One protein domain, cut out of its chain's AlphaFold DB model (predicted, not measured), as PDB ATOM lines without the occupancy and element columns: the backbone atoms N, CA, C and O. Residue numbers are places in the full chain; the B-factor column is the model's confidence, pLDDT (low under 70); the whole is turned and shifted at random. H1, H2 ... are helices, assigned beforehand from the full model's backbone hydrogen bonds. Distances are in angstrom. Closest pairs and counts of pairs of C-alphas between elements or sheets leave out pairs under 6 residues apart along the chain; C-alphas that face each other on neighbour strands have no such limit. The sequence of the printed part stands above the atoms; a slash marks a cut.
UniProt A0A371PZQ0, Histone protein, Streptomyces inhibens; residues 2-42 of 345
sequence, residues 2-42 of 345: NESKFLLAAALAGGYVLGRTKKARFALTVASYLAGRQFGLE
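Overview. This is residues 2 to 42 of the 345 residues of the protein "Histone protein" of Streptomyces inhibens (UniProt A0A371PZQ0). Two helices, H1 and then H2, make an open V: they come near each other only at the corner formed by residues 21 to 23, and their other ends spread far from each other. The space between the two arms is empty, and a short tail, residues 40 to 42, follows H2. The printed part has 41 residues with two named helices and no named strand, and its class is all helix. It is loose, with a radius of gyration of the C-alphas of 12.9 A, and flat, spanning 34 by 25 by 11 A.

Along the chain. Begin at Asn 2, and find C-alpha 3 at (18.740, -0.153, -21.821), where H1 starts. H1 holds residues 3 to 20 and runs 25.6 A to C-alpha 20 at (29.783, -5.721, 0.650). Past residues 21 to 23, look for C-alpha 24 at (34.511, -0.374, -1.780). There H2, residues 24 to 39, sets out and runs 21.2 A to C-alpha 39 at (40.854, 14.542, -15.408).

Arrangement. Look first at Leu 18 and Ala 24, whose C-alphas, 5.5 A apart, are the closest of H1 and H2. The two helices are close but not clearly touching, with 2 pairs of C-alphas within 8 A. Their lines stand at a steep tilt of 58 degrees, and they run opposite ways. Their centres are 18.7 A apart. In H1 and H2 every O i to N i+4 pair is within hydrogen-bond range.

Size, cuts and confidence. The two C-alphas farthest apart are those of Asn 2 and Arg 37, at 34.5 A. Residues 2 to 14, of which 3 to 14 belong to H1, stand free, and so do residues 29 to 42, of which 29 to 39 belong to H2. The link from H1 to H2 is tight, and the printed part has no cut. In the B-factor column you will find a mean pLDDT of the printed part of 81.1, with residue 40 under 70.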
ATOM      1  N   ASN A   2      14.525   0.321 -22.637       73.75
ATOM      2  CA  ASN A   2      14.899  -0.498 -21.469       73.75
ATOM      3  C   ASN A   2      16.397  -0.487 -21.127       73.75
ATOM      4  O   ASN A   2      16.735  -0.786 -19.989       73.75
ATOM      5  N   GLU A   3      17.284  -0.107 -22.050       74.19
ATOM      6  CA  GLU A   3      18.740  -0.153 -21.821       74.19
ATOM      7  C   GLU A   3      19.178   0.722 -20.645       74.19
ATOM      8  O   GLU A   3      19.881   0.239 -19.765       74.19
ATOM      9  N   SER A   4      18.658   1.946 -20.531       80.94
ATOM     10  CA  SER A   4      18.967   2.850 -19.415       80.94
ATOM     11  C   SER A   4      18.556   2.273 -18.054       80.94
ATOM     12  O   SER A   4      19.243   2.473 -17.058       80.94
ATOM     13  N   LYS A   5      17.457   1.507 -18.003       81.62
ATOM     14  CA  LYS A   5      16.957   0.875 -16.770       81.62
ATOM     15  C   LYS A   5      17.797  -0.341 -16.380       81.62
ATOM     16  O   LYS A   5      18.059  -0.540 -15.199       81.62
ATOM     17  N   PHE A   6      18.239  -1.130 -17.362       85.88
ATOM     18  CA  PHE A   6      19.166  -2.239 -17.126       85.88
ATOM     19  C   PHE A   6      20.541  -1.744 -16.672       85.88
ATOM     20  O   PHE A   6      21.124  -2.339 -15.773       85.88
ATOM     21  N   LEU A   7      21.023  -0.633 -17.231       85.25
ATOM     22  CA  LEU A   7      22.313  -0.041 -16.880       85.25
ATOM     23  C   LEU A   7      22.300   0.535 -15.456       85.25
ATOM     24  O   LEU A   7      23.208   0.263 -14.676       85.25
ATOM     25  N   LEU A   8      21.220   1.221 -15.068       80.31
ATOM     26  CA  LEU A   8      21.051   1.741 -13.708       80.31
ATOM     27  C   LEU A   8      20.895   0.613 -12.669       80.31
ATOM     28  O   LEU A   8      21.486   0.669 -11.594       80.31
ATOM     29  N   ALA A   9      20.149  -0.446 -13.004       87.12
ATOM     30  CA  ALA A   9      20.006  -1.623 -12.146       87.12
ATOM     31  C   ALA A   9      21.325  -2.403 -11.996       87.12
ATOM     32  O   ALA A   9      21.638  -2.869 -10.902       87.12
ATOM     33  N   ALA A  10      22.113  -2.516 -13.069       87.44
ATOM     34  CA  ALA A  10      23.432  -3.139 -13.038       87.44
ATOM     35  C   ALA A  10      24.439  -2.305 -12.232       87.44
ATOM     36  O   ALA A  10      25.199  -2.875 -11.456       87.44
ATOM     37  N   ALA A  11      24.402  -0.974 -12.350       85.94
ATOM     38  CA  ALA A  11      25.239  -0.073 -11.561       85.94
ATOM     39  C   ALA A  11      24.904  -0.150 -10.064       85.94
ATOM     40  O   ALA A  11      25.803  -0.289  -9.240       85.94
ATOM     41  N   LEU A  12      23.617  -0.149  -9.703       85.25
ATOM     42  CA  LEU A  12      23.173  -0.311  -8.313       85.25
ATOM     43  C   LEU A  12      23.529  -1.691  -7.744       85.25
ATOM     44  O   LEU A  12      24.018  -1.786  -6.620       85.25
ATOM     45  N   ALA A  13      23.330  -2.765  -8.513       85.06
ATOM     46  CA  ALA A  13      23.701  -4.115  -8.089       85.06
ATOM     47  C   ALA A  13      25.226  -4.283  -7.976       85.06
ATOM     48  O   ALA A  13      25.707  -4.875  -7.010       85.06
ATOM     49  N   GLY A  14      25.987  -3.722  -8.919       82.75
ATOM     50  CA  GLY A  14      27.448  -3.693  -8.896       82.75
ATOM     51  C   GLY A  14      27.986  -2.894  -7.710       82.75
ATOM     52  O   GLY A  14      28.855  -3.380  -6.993       82.75
ATOM     53  N   GLY A  15      27.400  -1.727  -7.433       84.00
ATOM     54  CA  GLY A  15      27.722  -0.906  -6.267       84.00
ATOM     55  C   GLY A  15      27.402  -1.600  -4.943       84.00
ATOM     56  O   GLY A  15      28.194  -1.529  -4.008       84.00
ATOM     57  N   TYR A  16      26.294  -2.342  -4.864       82.88
ATOM     58  CA  TYR A  16      25.925  -3.084  -3.655       82.88
ATOM     59  C   TYR A  16      26.834  -4.296  -3.395       82.88
ATOM     60  O   TYR A  16      27.221  -4.558  -2.256       82.88
ATOM     61  N   VAL A  17      27.211  -5.031  -4.445       79.62
ATOM     62  CA  VAL A  17      28.141  -6.167  -4.327       79.62
ATOM     63  C   VAL A  17      29.549  -5.680  -3.996       79.62
ATOM     64  O   VAL A  17      30.188  -6.250  -3.111       79.62
ATOM     65  N   LEU A  18      30.003  -4.592  -4.625       77.38
ATOM     66  CA  LEU A  18      31.285  -3.977  -4.297       77.38
ATOM     67  C   LEU A  18      31.269  -3.450  -2.859       77.38
ATOM     68  O   LEU A  18      32.196  -3.741  -2.110       77.38
ATOM     69  N   GLY A  19      30.181  -2.795  -2.440       79.06
ATOM     70  CA  GLY A  19      29.956  -2.284  -1.082       79.06
ATOM     71  C   GLY A  19      30.004  -3.346   0.018       79.06
ATOM     72  O   GLY A  19      30.356  -3.038   1.155       79.06
ATOM     73  N   ARG A  20      29.703  -4.609  -0.308       85.56
ATOM     74  CA  ARG A  20      29.783  -5.721   0.650       85.56
ATOM     75  C   ARG A  20      31.215  -6.182   0.895       85.56
ATOM     76  O   ARG A  20      31.526  -6.711   1.960       85.56
ATOM     77  N   THR A  21      32.093  -5.975  -0.079       81.62
ATOM     78  CA  THR A  21      33.524  -6.141   0.128       81.62
ATOM     79  C   THR A  21      34.018  -4.844   0.757       81.62
ATOM     80  O   THR A  21      33.907  -3.785   0.151       81.62
ATOM     81  N   LYS A  22      34.564  -4.883   1.977       78.25
ATOM     82  CA  LYS A  22      35.063  -3.691   2.708       78.25
ATOM     83  C   LYS A  22      36.044  -2.806   1.894       78.25
ATOM     84  O   LYS A  22      36.354  -1.691   2.291       78.25
ATOM     85  N   LYS A  23      36.475  -3.286   0.723       81.50
ATOM     86  CA  LYS A  23      37.282  -2.634  -0.309       81.50
ATOM     87  C   LYS A  23      36.556  -1.546  -1.109       81.50
ATOM     88  O   LYS A  23      37.233  -0.784  -1.781       81.50
ATOM     89  N   ALA A  24      35.227  -1.426  -1.046       82.00
ATOM     90  CA  ALA A  24      34.511  -0.374  -1.780       82.00
ATOM     91  C   ALA A  24      34.950   1.035  -1.390       82.00
ATOM     92  O   ALA A  24      35.089   1.889  -2.254       82.00
ATOM     93  N   ARG A  25      35.180   1.274  -0.095       80.12
ATOM     94  CA  ARG A  25      35.612   2.587   0.393       80.12
ATOM     95  C   ARG A  25      37.000   2.936  -0.126       80.12
ATOM     96  O   ARG A  25      37.169   4.017  -0.663       80.12
ATOM     97  N   PHE A  26      37.929   1.985  -0.060       88.12
ATOM     98  CA  PHE A  26      39.279   2.158  -0.590       88.12
ATOM     99  C   PHE A  26      39.287   2.304  -2.119       88.12
ATOM    100  O   PHE A  26      39.984   3.142  -2.671       88.12
ATOM    101  N   ALA A  27      38.461   1.530  -2.824       84.12
ATOM    102  CA  ALA A  27      38.307   1.658  -4.268       84.12
ATOM    103  C   ALA A  27      37.703   3.013  -4.652       84.12
ATOM    104  O   ALA A  27      38.119   3.587  -5.647       84.12
ATOM    105  N   LEU A  28      36.760   3.538  -3.866       83.19
ATOM    106  CA  LEU A  28      36.162   4.847  -4.102       83.19
ATOM    107  C   LEU A  28      37.164   5.963  -3.810       83.19
ATOM    108  O   LEU A  28      37.288   6.857  -4.632       83.19
ATOM    109  N   THR A  29      37.933   5.895  -2.720       85.75
ATOM    110  CA  THR A  29      38.974   6.895  -2.430       85.75
ATOM    111  C   THR A  29      40.082   6.874  -3.475       85.75
ATOM    112  O   THR A  29      40.448   7.926  -3.984       85.75
ATOM    113  N   VAL A  30      40.570   5.691  -3.859       89.50
ATOM    114  CA  VAL A  30      41.595   5.552  -4.904       89.50
ATOM    115  C   VAL A  30      41.048   5.975  -6.265       89.50
ATOM    116  O   VAL A  30      41.731   6.691  -6.988       89.50
ATOM    117  N   ALA A  31      39.812   5.607  -6.613       84.38
ATOM    118  CA  ALA A  31      39.184   6.045  -7.856       84.38
ATOM    119  C   ALA A  31      38.924   7.555  -7.867       84.38
ATOM    120  O   ALA A  31      39.151   8.177  -8.895       84.38
ATOM    121  N   SER A  32      38.501   8.160  -6.753       82.06
ATOM    122  CA  SER A  32      38.351   9.613  -6.623       82.06
ATOM    123  C   SER A  32      39.695  10.328  -6.724       82.06
ATOM    124  O   SER A  32      39.778  11.349  -7.399       82.06
ATOM    125  N   TYR A  33      40.752   9.781  -6.121       83.31
ATOM    126  CA  TYR A  33      42.101  10.337  -6.202       83.31
ATOM    127  C   TYR A  33      42.676  10.241  -7.623       83.31
ATOM    128  O   TYR A  33      43.141  11.239  -8.171       83.31
ATOM    129  N   LEU A  34      42.573   9.073  -8.273       82.31
ATOM    130  CA  LEU A  34      43.002   8.908  -9.665       82.31
ATOM    131  C   LEU A  34      42.145   9.727 -10.636       82.31
ATOM    132  O   LEU A  34      42.686  10.301 -11.574       82.31
ATOM    133  N   ALA A  35      40.828   9.798 -10.435       78.00
ATOM    134  CA  ALA A  35      39.943  10.597 -11.277       78.00
ATOM    135  C   ALA A  35      40.218  12.098 -11.125       78.00
ATOM    136  O   ALA A  35      40.249  12.800 -12.131       78.00
ATOM    137  N   GLY A  36      40.482  12.571  -9.904       78.06
ATOM    138  CA  GLY A  36      40.900  13.951  -9.661       78.06
ATOM    139  C   GLY A  36      42.220  14.272 -10.361       78.06
ATOM    140  O   GLY A  36      42.316  15.271 -11.067       78.06
ATOM    141  N   ARG A  37      43.212  13.377 -10.257       76.94
ATOM    142  CA  ARG A  37      44.534  13.588 -10.861       76.94
ATOM    143  C   ARG A  37      44.548  13.458 -12.388       76.94
ATOM    144  O   ARG A  37      45.293  14.180 -13.034       76.94
ATOM    145  N   GLN A  38      43.761  12.554 -12.977       71.12
ATOM    146  CA  GLN A  38      43.821  12.306 -14.428       71.12
ATOM    147  C   GLN A  38      42.905  13.212 -15.256       71.12
ATOM    148  O   GLN A  38      43.161  13.401 -16.441       71.12
ATOM    149  N   PHE A  39      41.828  13.740 -14.667       72.31
ATOM    150  CA  PHE A  39      40.854  14.542 -15.408       72.31
ATOM    151  C   PHE A  39      40.937  16.041 -15.112       72.31
ATOM    152  O   PHE A  39      40.179  16.796 -15.714       72.31
ATOM    153  N   GLY A  40      41.813  16.482 -14.197       66.75
ATOM    154  CA  GLY A  40      41.892  17.891 -13.785       66.75
ATOM    155  C   GLY A  40      40.563  18.428 -13.241       66.75
ATOM    156  O   GLY A  40      40.334  19.632 -13.214       66.75
ATOM    157  N   LEU A  41      39.652  17.527 -12.864       71.56
ATOM    158  CA  LEU A  41      38.328  17.879 -12.387       71.56
ATOM    159  C   LEU A  41      38.486  18.324 -10.946       71.56
ATOM    160  O   LEU A  41      38.816  17.511 -10.078       71.56
ATOM    161  N   GLU A  42      38.236  19.604 -10.692       78.75
ATOM    162  CA  GLU A  42      38.218  20.105  -9.331       78.75
ATOM    163  C   GLU A  42      37.223  19.275  -8.509       78.75
ATOM    164  O   GLU A  42      36.026  19.225  -8.831       78.75
TER     165      GLU A  42